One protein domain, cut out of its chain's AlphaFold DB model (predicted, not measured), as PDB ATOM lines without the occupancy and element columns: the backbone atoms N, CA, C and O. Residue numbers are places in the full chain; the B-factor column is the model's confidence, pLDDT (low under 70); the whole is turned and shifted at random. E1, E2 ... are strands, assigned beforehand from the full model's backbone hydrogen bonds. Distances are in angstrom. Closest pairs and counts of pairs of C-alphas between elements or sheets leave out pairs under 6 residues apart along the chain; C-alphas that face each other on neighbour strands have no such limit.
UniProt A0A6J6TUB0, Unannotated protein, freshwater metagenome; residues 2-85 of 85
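AT A GLANCE: This is residues 2 to 85 of the 85 residues of the protein "Unannotated protein" of freshwater metagenome (UniProt A0A6J6TUB0). The domain has little regular structure: a long tail, residues 2 to 25, stands free and sticks out from a small head of loops, where two short strands, E1 then E2, pair side by side. The printed part has 84 residues, with no named helix; its class is all strand, though the named strands hold only 7 residues. The two-stranded sheet, order E1, E2, is parallel. The whole is extended, with a radius of gyration of the C-alphas of 20.8 A, and spans 65 by 31 by 22 A, the tail making the length.

IN THESE COORDINATES: Residues 2 to 42 hold no named element, from C-alpha 2 at (220.274, 206.527, 151.165). E1, residues 43 to 46, measures 9.5 A and begins at (249.776, 184.726, 193.387). E2, residues 59 to 61, measures 6.5 A and ends at (257.938, 187.368, 198.327).

HOW THE PARTS SIT: E1 and E2 are parallel neighbours at 40 degrees, with N 46 and O 60 within hydrogen-bond range at 2.8 A. Residues 43 to 44 of E1 also pair antiparallel with residues 71 to 72.

THE WHOLE: Without the tail, the body spans 30 by 23 by 21 A. The printed part has no cut; the link E1 to E2 is long, 12 residues. Residues 2 to 26 have pLDDT under 70.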
ATOM      1  N   LEU A   2     220.351 205.324 150.332       40.50
ATOM      2  CA  LEU A   2     220.274 206.527 151.165       40.50
ATOM      3  C   LEU A   2     219.934 206.175 152.625       40.50
ATOM      4  O   LEU A   2     219.054 205.350 152.819       40.50
ATOM      5  N   ARG A   3     220.547 206.920 153.568       44.78
ATOM      6  CA  ARG A   3     220.045 207.388 154.891       44.78
ATOM      7  C   ARG A   3     219.543 206.307 155.885       44.78
ATOM      8  O   ARG A   3     218.698 205.491 155.567       44.78
ATOM      9  N   THR A   4     219.941 206.309 157.158       47.34
ATOM     10  CA  THR A   4     219.435 207.251 158.177       47.34
ATOM     11  C   THR A   4     220.093 206.991 159.549       47.34
ATOM     12  O   THR A   4     220.282 205.842 159.921       47.34
ATOM     13  N   HIS A   5     220.356 208.094 160.266       42.91
ATOM     14  CA  HIS A   5     220.210 208.328 161.718       42.91
ATOM     15  C   HIS A   5     221.073 207.533 162.720       42.91
ATOM     16  O   HIS A   5     220.999 206.317 162.789       42.91
ATOM     17  N   SER A   6     221.991 208.212 163.425       52.22
ATOM     18  CA  SER A   6     221.790 208.868 164.747       52.22
ATOM     19  C   SER A   6     222.025 207.842 165.869       52.22
ATOM     20  O   SER A   6     221.509 206.741 165.803       52.22
ATOM     21  N   ASP A   7     222.893 208.058 166.851       46.94
ATOM     22  CA  ASP A   7     222.902 209.231 167.710       46.94
ATOM     23  C   ASP A   7     224.303 209.733 168.067       46.94
ATOM     24  O   ASP A   7     225.230 209.001 168.411       46.94
ATOM     25  N   VAL A   8     224.387 211.054 168.001       48.62
ATOM     26  CA  VAL A   8     225.412 211.902 168.587       48.62
ATOM     27  C   VAL A   8     225.339 211.775 170.111       48.62
ATOM     28  O   VAL A   8     224.291 212.048 170.693       48.62
ATOM     29  N   ILE A   9     226.465 211.489 170.772       54.66
ATOM     30  CA  ILE A   9     226.700 212.000 172.125       54.66
ATOM     31  C   ILE A   9     227.886 212.962 172.074       54.66
ATOM     32  O   ILE A   9     229.005 212.633 171.691       54.66
ATOM     33  N   VAL A  10     227.511 214.189 172.406       41.75
ATOM     34  CA  VAL A  10     228.213 215.465 172.434       41.75
ATOM     35  C   VAL A  10     229.374 215.464 173.436       41.75
ATOM     36  O   VAL A  10     229.199 215.134 174.602       41.75
ATOM     37  N   SER A  11     230.516 215.943 172.941       51.00
ATOM     38  CA  SER A  11     231.514 216.795 173.606       51.00
ATOM     39  C   SER A  11     232.266 216.311 174.843       51.00
ATOM     40  O   SER A  11     231.734 216.193 175.939       51.00
ATOM     41  N   GLY A  12     233.588 216.290 174.688       38.41
ATOM     42  CA  GLY A  12     234.531 216.430 175.792       38.41
ATOM     43  C   GLY A  12     235.942 216.125 175.322       38.41
ATOM     44  O   GLY A  12     236.333 214.967 175.269       38.41
ATOM     45  N   GLY A  13     236.686 217.154 174.916       47.84
ATOM     46  CA  GLY A  13     238.054 217.003 174.437       47.84
ATOM     47  C   GLY A  13     238.970 216.359 175.478       47.84
ATOM     48  O   GLY A  13     239.052 216.814 176.615       47.84
ATOM     49  N   PHE A  14     239.699 215.332 175.057       44.94
ATOM     50  CA  PHE A  14     240.935 214.893 175.686       44.94
ATOM     51  C   PHE A  14     241.755 214.215 174.589       44.94
ATOM     52  O   PHE A  14     241.268 213.321 173.903       44.94
ATOM     53  N   TYR A  15     242.956 214.724 174.356       41.31
ATOM     54  CA  TYR A  15     243.945 214.247 173.393       41.31
ATOM     55  C   TYR A  15     244.050 212.708 173.419       41.31
ATOM     56  O   TYR A  15     244.632 212.116 174.323       41.31
ATOM     57  N   ALA A  16     243.467 212.040 172.427       44.50
ATOM     58  CA  ALA A  16     243.575 210.598 172.269       44.50
ATOM     59  C   ALA A  16     244.765 210.302 171.350       44.50
ATOM     60  O   ALA A  16     244.646 210.341 170.128       44.50
ATOM     61  N   PHE A  17     245.929 210.038 171.946       44.12
ATOM     62  CA  PHE A  17     246.965 209.263 171.270       44.12
ATOM     63  C   PHE A  17     246.446 207.825 171.158       44.12
ATOM     64  O   PHE A  17     246.246 207.145 172.164       44.12
ATOM     65  N   ASP A  18     246.174 207.406 169.925       53.78
ATOM     66  CA  ASP A  18     245.743 206.059 169.572       53.78
ATOM     67  C   ASP A  18     246.857 205.064 169.923       53.78
ATOM     68  O   ASP A  18     247.908 205.012 169.284       53.78
ATOM     69  N   MET A  19     246.651 204.298 170.993       50.31
ATOM     70  CA  MET A  19     247.462 203.131 171.302       50.31
ATOM     71  C   MET A  19     246.508 201.950 171.314       50.31
ATOM     72  O   MET A  19     245.840 201.680 172.312       50.31
ATOM     73  N   SER A  20     246.433 201.271 170.168       57.22
ATOM     74  CA  SER A  20     245.819 199.954 169.993       57.22
ATOM     75  C   SER A  20     246.463 198.935 170.942       57.22
ATOM     76  O   SER A  20     247.258 198.081 170.555       57.22
ATOM     77  N   ALA A  21     246.135 199.018 172.227       53.28
ATOM     78  CA  ALA A  21     246.440 197.990 173.191       53.28
ATOM     79  C   ALA A  21     245.408 196.888 172.978       53.28
ATOM     80  O   ALA A  21     244.250 196.998 173.384       53.28
ATOM     81  N   ASN A  22     245.836 195.803 172.334       59.62
ATOM     82  CA  ASN A  22     245.166 194.516 172.431       59.62
ATOM     83  C   ASN A  22     245.194 194.104 173.914       59.62
ATOM     84  O   ASN A  22     246.089 193.392 174.372       59.62
ATOM     85  N   LEU A  23     244.254 194.636 174.697       55.00
ATOM     86  CA  LEU A  23     244.038 194.323 176.100       55.00
ATOM     87  C   LEU A  23     243.468 192.904 176.153       55.00
ATOM     88  O   LEU A  23     242.288 192.706 176.446       55.00
ATOM     89  N   LYS A  24     244.307 191.899 175.854       59.94
ATOM     90  CA  LYS A  24     244.053 190.512 176.244       59.94
ATOM     91  C   LYS A  24     243.697 190.569 177.720       59.94
ATOM     92  O   LYS A  24     244.523 190.930 178.559       59.94
ATOM     93  N   ARG A  25     242.419 190.331 178.008       62.03
ATOM     94  CA  ARG A  25     241.805 190.472 179.327       62.03
ATOM     95  C   ARG A  25     242.653 189.671 180.318       62.03
ATOM     96  O   ARG A  25     242.613 188.445 180.297       62.03
ATOM     97  N   ARG A  26     243.475 190.353 181.125       65.25
ATOM     98  CA  ARG A  26     244.417 189.716 182.058       65.25
ATOM     99  C   ARG A  26     243.637 188.747 182.959       65.25
ATOM    100  O   ARG A  26     242.790 189.183 183.741       65.25
ATOM    101  N   LYS A  27     243.869 187.434 182.804       71.88
ATOM    102  CA  LYS A  27     243.175 186.374 183.560       71.88
ATOM    103  C   LYS A  27     243.404 186.600 185.059       71.88
ATOM    104  O   LYS A  27     244.530 186.835 185.476       71.88
ATOM    105  N   ARG A  28     242.369 186.540 185.901       84.31
ATOM    106  CA  ARG A  28     242.568 186.728 187.350       84.31
ATOM    107  C   ARG A  28     243.417 185.570 187.885       84.31
ATOM    108  O   ARG A  28     242.962 184.440 187.873       84.31
ATOM    109  N   LEU A  29     244.614 185.840 188.406       86.50
ATOM    110  CA  LEU A  29     245.528 184.795 188.911       86.50
ATOM    111  C   LEU A  29     244.883 183.863 189.950       86.50
ATOM    112  O   LEU A  29     245.127 182.660 189.957       86.50
ATOM    113  N   ARG A  30     243.968 184.408 190.761       85.12
ATOM    114  CA  ARG A  30     243.185 183.657 191.752       85.12
ATOM    115  C   ARG A  30     242.309 182.550 191.153       85.12
ATOM    116  O   ARG A  30     241.910 181.655 191.884       85.12
ATOM    117  N   THR A  31     241.984 182.617 189.862       88.56
ATOM    118  CA  THR A  31     241.177 181.601 189.168       88.56
ATOM    119  C   THR A  31     242.030 180.614 188.374       88.56
ATOM    120  O   THR A  31     241.472 179.730 187.734       88.56
ATOM    121  N   LEU A  32     243.359 180.774 188.357       90.50
ATOM    122  CA  LEU A  32     244.259 179.848 187.675       90.50
ATOM    123  C   LEU A  32     244.572 178.642 188.561       90.50
ATOM    124  O   LEU A  32     244.682 178.765 189.783       90.50
ATOM    125  N   VAL A  33     244.725 177.489 187.914       92.50
ATOM    126  CA  VAL A  33     245.126 176.225 188.533       92.50
ATOM    127  C   VAL A  33     246.639 176.081 188.405       92.50
ATOM    128  O   VAL A  33     247.199 176.318 187.337       92.50
ATOM    129  N   CYS A  34     247.306 175.691 189.486       93.62
ATOM    130  CA  CYS A  34     248.724 175.369 189.461       93.62
ATOM    131  C   CYS A  34     248.966 174.115 188.602       93.62
ATOM    132  O   CYS A  34     248.372 173.073 188.894       93.62
ATOM    133  N   PRO A  35     249.868 174.168 187.607       92.62
ATOM    134  CA  PRO A  35     250.144 173.022 186.741       92.62
ATOM    135  C   PRO A  35     250.858 171.872 187.469       92.62
ATOM    136  O   PRO A  35     250.780 170.735 187.022       92.62
ATOM    137  N   GLN A  36     251.533 172.145 188.593       93.75
ATOM    138  CA  GLN A  36     252.300 171.134 189.328       93.75
ATOM    139  C   GLN A  36     251.451 170.346 190.335       93.75
ATOM    140  O   GLN A  36     251.633 169.142 190.479       93.75
ATOM    141  N   CYS A  37     250.550 171.009 191.067       94.75
ATOM    142  CA  CYS A  37     249.800 170.379 192.166       94.75
ATOM    143  C   CYS A  37     248.276 170.437 192.012       94.75
ATOM    144  O   CYS A  37     247.560 169.921 192.867       94.75
ATOM    145  N   GLY A  38     247.758 171.098 190.972       93.06
ATOM    146  CA  GLY A  38     246.317 171.234 190.745       93.06
ATOM    147  C   GLY A  38     245.599 172.193 191.703       93.06
ATOM    148  O   GLY A  38     244.376 172.311 191.643       93.06
ATOM    149  N   ALA A  39     246.315 172.897 192.585       93.31
ATOM    150  CA  ALA A  39     245.701 173.863 193.493       93.31
ATOM    151  C   ALA A  39     245.191 175.105 192.748       93.31
ATOM    152  O   ALA A  39     245.866 175.637 191.868       93.31
ATOM    153  N   LEU A  40     244.021 175.609 193.142       91.88
ATOM    154  CA  LEU A  40     243.484 176.878 192.652       91.88
ATOM    155  C   LEU A  40     244.117 178.066 193.385       91.88
ATOM    156  O   LEU A  40     244.250 178.051 194.608       91.88
ATOM    157  N   GLY A  41     244.420 179.122 192.636       88.88
ATOM    158  CA  GLY A  41     244.799 180.420 193.181       88.88
ATOM    159  C   GLY A  41     246.298 180.686 193.168       88.88
ATOM    160  O   GLY A  41     246.958 180.631 194.205       88.88
ATOM    161  N   LEU A  42     246.820 181.058 191.999       92.56
ATOM    162  CA  LEU A  42     248.187 181.560 191.863       92.56
ATOM    163  C   LEU A  42     248.287 183.006 192.376       92.56
ATOM    164  O   LEU A  42     247.325 183.784 192.310       92.56
ATOM    165  N   LYS A  43     249.462 183.376 192.889       93.75
ATOM    166  CA  LYS A  43     249.776 184.726 193.387       93.75
ATOM    167  C   LYS A  43     250.967 185.299 192.629       93.75
ATOM    168  O   LYS A  43     251.761 184.546 192.080       93.75
ATOM    169  N   ARG A  44     251.094 186.629 192.600       92.38
ATOM    170  CA  ARG A  44     252.281 187.278 192.018       92.38
ATOM    171  C   ARG A  44     253.455 187.190 192.976       92.38
ATOM    172  O   ARG A  44     253.249 187.308 194.186       92.38
ATOM    173  N   ILE A  45     254.644 187.050 192.411       92.69
ATOM    174  CA  ILE A  45     255.907 187.134 193.131       92.69
ATOM    175  C   ILE A  45     256.367 188.594 193.108       92.69
ATOM    176  O   ILE A  45     256.403 189.227 192.053       92.69
ATOM    177  N   ILE A  46     256.683 189.135 194.278       91.19
ATOM    178  CA  ILE A  46     257.310 190.442 194.450       91.19
ATOM    179  C   ILE A  46     258.736 190.191 194.917       91.19
ATOM    180  O   ILE A  46     258.945 189.574 195.956       91.19
ATOM    181  N   TYR A  47     259.708 190.640 194.134       90.62
ATOM    182  CA  TYR A  47     261.122 190.532 194.478       90.62
ATOM    183  C   TYR A  47     261.564 191.733 195.308       90.62
ATOM    184  O   TYR A  47     261.080 192.846 195.095       90.62
ATOM    185  N   GLY A  48     262.511 191.502 196.215       87.62
ATOM    186  CA  GLY A  48     263.055 192.522 197.107       87.62
ATOM    187  C   GLY A  48     262.710 192.275 198.572       87.62
ATOM    188  O   GLY A  48     262.151 191.243 198.936       87.62
ATOM    189  N   MET A  49     263.091 193.229 199.418       88.25
ATOM    190  CA  MET A  49     262.829 193.185 200.851       88.25
ATOM    191  C   MET A  49     261.457 193.820 201.129       88.25
ATOM    192  O   MET A  49     261.289 195.003 200.840       88.25
ATOM    193  N   PRO A  50     260.466 193.057 201.619       88.38
ATOM    194  CA  PRO A  50     259.172 193.605 202.009       88.38
ATOM    195  C   PRO A  50     259.292 194.410 203.312       88.38
ATOM    196  O   PRO A  50     260.038 194.023 204.212       88.38
ATOM    197  N   ASP A  51     258.512 195.483 203.427       89.81
ATOM    198  CA  ASP A  51     258.272 196.184 204.692       89.81
ATOM    199  C   ASP A  51     257.264 195.424 205.580       89.81
ATOM    200  O   ASP A  51     256.623 194.459 205.153       89.81
ATOM    201  N   GLU A  52     257.090 195.880 206.820       87.81
ATOM    202  CA  GLU A  52     256.161 195.295 207.800       87.81
ATOM    203  C   GLU A  52     254.683 195.326 207.358       87.81
ATOM    204  O   GLU A  52     253.937 194.389 207.644       87.81
ATOM    205  N   ASP A  53     254.283 196.317 206.558       90.25
ATOM    206  CA  ASP A  53     252.931 196.438 205.989       90.25
ATOM    207  C   ASP A  53     252.704 195.591 204.720       90.25
ATOM    208  O   ASP A  53     251.687 195.731 204.025       90.25
ATOM    209  N   PHE A  54     253.645 194.717 204.352       88.62
ATOM    210  CA  PHE A  54     253.532 193.961 203.112       88.62
ATOM    211  C   PHE A  54     252.381 192.935 203.164       88.62
ATOM    212  O   PHE A  54     252.325 192.080 204.049       88.62
ATOM    213  N   PRO A  55     251.456 192.930 202.181       88.44
ATOM    214  CA  PRO A  55     250.316 192.022 202.199       88.44
ATOM    215  C   PRO A  55     250.699 190.611 201.708       88.44
ATOM    216  O   PRO A  55     250.375 190.219 200.579       88.44
ATOM    217  N   PHE A  56     251.322 189.815 202.588       86.50
ATOM    218  CA  PHE A  56     251.714 188.407 202.356       86.50
ATOM    219  C   PHE A  56     250.535 187.488 201.986       86.50
ATOM    220  O   PHE A  56     250.694 186.424 201.385       86.50
ATOM    221  N   GLU A  57     249.303 187.899 202.290       87.62
ATOM    222  CA  GLU A  57     248.116 187.171 201.852       87.62
ATOM    223  C   GLU A  57     247.892 187.286 200.334       87.62
ATOM    224  O   GLU A  57     247.420 186.340 199.696       87.62
ATOM    225  N   LYS A  58     248.250 188.414 199.715       87.44
ATOM    226  CA  LYS A  58     247.980 188.675 198.293       87.44
ATOM    227  C   LYS A  58     249.155 188.315 197.387       87.44
ATOM    228  O   LYS A  58     248.923 187.951 196.229       87.44
ATOM    229  N   TYR A  59     250.374 188.403 197.903       91.44
ATOM    230  CA  TYR A  59     251.601 188.240 197.135       91.44
ATOM    231  C   TYR A  59     252.556 187.258 197.801       91.44
ATOM    232  O   TYR A  59     252.506 187.045 199.008       91.44
ATOM    233  N   ILE A  60     253.419 186.665 196.986       91.81
ATOM    234  CA  ILE A  60     254.547 185.852 197.431       91.81
ATOM    235  C   ILE A  60     255.782 186.743 197.361       91.81
ATOM    236  O   ILE A  60     255.927 187.509 196.410       91.81
ATOM    237  N   VAL A  61     256.657 186.661 198.354       91.25
ATOM    238  CA  VAL A  61     257.938 187.368 198.327       91.25
ATOM    239  C   VAL A  61     258.970 186.449 197.692       91.25
ATOM    240  O   VAL A  61     259.147 185.312 198.126       91.25
ATOM    241  N   GLY A  62     259.587 186.921 196.617       88.81
ATOM    242  CA  GLY A  62     260.710 186.255 195.975       88.81
ATOM    243  C   GLY A  62     262.010 186.502 196.736       88.81
ATOM    244  O   GLY A  62     262.075 187.309 197.659       88.81
ATOM    245  N   GLY A  63     263.073 185.814 196.326       85.25
ATOM    246  CA  GLY A  63     264.409 186.073 196.856       85.25
ATOM    247  C   GLY A  63     264.958 187.449 196.457       85.25
ATOM    248  O   GLY A  63     264.318 188.245 195.769       85.25
ATOM    249  N   CYS A  64     266.205 187.709 196.850       80.94
ATOM    250  CA  CYS A  64     266.910 188.941 196.489       80.94
ATOM    251  C   CYS A  64     267.250 189.022 194.987       80.94
ATOM    252  O   CYS A  64     267.432 190.111 194.449       80.94
ATOM    253  N   ILE A  65     267.356 187.875 194.309       83.06
ATOM    254  CA  ILE A  65     267.698 187.798 192.886       83.06
ATOM    255  C   ILE A  65     266.404 187.724 192.079       83.06
ATOM    256  O   ILE A  65     265.616 186.789 192.236       83.06
ATOM    257  N   MET A  66     266.199 188.712 191.207       85.44
ATOM    258  CA  MET A  66     265.078 188.700 190.273       85.44
ATOM    259  C   MET A  66     265.197 187.510 189.323       85.44
ATOM    260  O   MET A  66     266.240 187.299 188.709       85.44
ATOM    261  N   SER A  67     264.111 186.752 189.204       88.12
ATOM    262  CA  SER A  67     263.965 185.679 188.219       88.12
ATOM    263  C   SER A  67     262.898 186.063 187.194       88.12
ATOM    264  O   SER A  67     262.117 186.987 187.416       88.12
ATOM    265  N   GLU A  68     262.842 185.344 186.075       89.88
ATOM    266  CA  GLU A  68     261.845 185.579 185.018       89.88
ATOM    267  C   GLU A  68     260.416 185.231 185.464       89.88
ATOM    268  O   GLU A  68     259.442 185.754 184.927       89.88
ATOM    269  N   ALA A  69     260.287 184.377 186.483       91.94
ATOM    270  CA  ALA A  69     259.010 184.003 187.067       91.94
ATOM    271  C   ALA A  69     258.359 185.173 187.821       91.94
ATOM    272  O   ALA A  69     258.944 185.733 188.748       91.94
ATOM    273  N   ASP A  70     257.117 185.512 187.489       92.12
ATOM    274  CA  ASP A  70     256.349 186.595 188.120       92.12
ATOM    275  C   ASP A  70     255.132 186.089 188.910       92.12
ATOM    276  O   ASP A  70     254.423 186.876 189.554       92.12
ATOM    277  N   ILE A  71     254.901 184.775 188.905       93.31
ATOM    278  CA  ILE A  71     253.813 184.112 189.623       93.31
ATOM    279  C   ILE A  71     254.276 182.830 190.304       93.31
ATOM    280  O   ILE A  71     255.204 182.159 189.856       93.31
ATOM    281  N   GLY A  72     253.575 182.458 191.371       94.00
ATOM    282  CA  GLY A  72     253.831 181.214 192.073       94.00
ATOM    283  C   GLY A  72     252.616 180.636 192.785       94.00
ATOM    284  O   GLY A  72     251.560 181.272 192.914       94.00
ATOM    285  N   CYS A  73     252.773 179.395 193.235       94.25
ATOM    286  CA  CYS A  73     251.784 178.647 193.993       94.25
ATOM    287  C   CYS A  73     252.194 178.553 195.465       94.25
ATOM    288  O   CYS A  73     253.246 178.019 195.782       94.25
ATOM    289  N   THR A  74     251.315 178.959 196.382       90.62
ATOM    290  CA  THR A  74     251.580 178.886 197.833       90.62
ATOM    291  C   THR A  74     251.427 177.484 198.433       90.62
ATOM    292  O   THR A  74     251.507 177.335 199.646       90.62
ATOM    293  N   LYS A  75     251.077 176.472 197.630       93.25
ATOM    294  CA  LYS A  75     250.850 175.094 198.104       93.25
ATOM    295  C   LYS A  75     252.031 174.164 197.848       93.25
ATOM    296  O   LYS A  75     252.193 173.206 198.590       93.25
ATOM    297  N   CYS A  76     252.784 174.401 196.780       93.12
ATOM    298  CA  CYS A  76     253.869 173.525 196.335       93.12
ATOM    299  C   CYS A  76     255.110 174.296 195.867       93.12
ATOM    300  O   CYS A  76     255.960 173.710 195.201       93.12
ATOM    301  N   ASP A  77     255.148 175.606 196.131       91.56
ATOM    302  CA  ASP A  77     256.240 176.524 195.788       91.56
ATOM    303  C   ASP A  77     256.630 176.546 194.303       91.56
ATOM    304  O   ASP A  77     257.709 176.995 193.928       91.56
ATOM    305  N   TRP A  78     255.726 176.096 193.430       94.31
ATOM    306  CA  TRP A  78     255.904 176.211 191.989       94.31
ATOM    307  C   TRP A  78     255.970 177.684 191.579       94.31
ATOM    308  O   TRP A  78     255.162 178.487 192.052       94.31
ATOM    309  N   VAL A  79     256.873 178.013 190.656       93.56
ATOM    310  CA  VAL A  79     257.061 179.356 190.092       93.56
ATOM    311  C   VAL A  79     257.039 179.303 188.566       93.56
ATOM    312  O   VAL A  79     257.455 178.308 187.972       93.56
ATOM    313  N   GLY A  80     256.561 180.364 187.921       92.88
ATOM    314  CA  GLY A  80     256.524 180.458 186.460       92.88
ATOM    315  C   GLY A  80     256.145 181.848 185.957       92.88
ATOM    316  O   GLY A  80     256.088 182.801 186.738       92.88
ATOM    317  N   ILE A  81     255.886 181.955 184.651       92.19
ATOM    318  CA  ILE A  81     255.592 183.220 183.968       92.19
ATOM    319  C   ILE A  81     254.099 183.301 183.626       92.19
ATOM    320  O   ILE A  81     253.537 182.413 182.983       92.19
ATOM    321  N   TRP A  82     253.430 184.384 184.018       87.50
ATOM    322  CA  TRP A  82     251.992 184.566 183.802       87.50
ATOM    323  C   TRP A  82     251.610 184.628 182.322       87.50
ATOM    324  O   TRP A  82     250.553 184.135 181.933       87.50
ATOM    325  N   SER A  83     252.471 185.214 181.494       85.12
ATOM    326  CA  SER A  83     252.254 185.319 180.048       85.12
ATOM    327  C   SER A  83     252.240 183.962 179.335       85.12
ATOM    328  O   SER A  83     251.726 183.881 178.220       85.12
ATOM    329  N   GLU A  84     252.776 182.915 179.967       84.50
ATOM    330  CA  GLU A  84     252.914 181.570 179.397       84.50
ATOM    331  C   GLU A  84     251.792 180.598 179.836       84.50
ATOM    332  O   GLU A  84     251.826 179.425 179.471       84.50
ATOM    333  N   LEU A  85     250.774 181.078 180.578       77.38
ATOM    334  CA  LEU A  85     249.604 180.318 181.085       77.38
ATOM    335  C   LEU A  85     248.261 180.701 180.431       77.38
ATOM    336  O   LEU A  85     247.416 179.817 180.166       77.38
TER     337      LEU A  85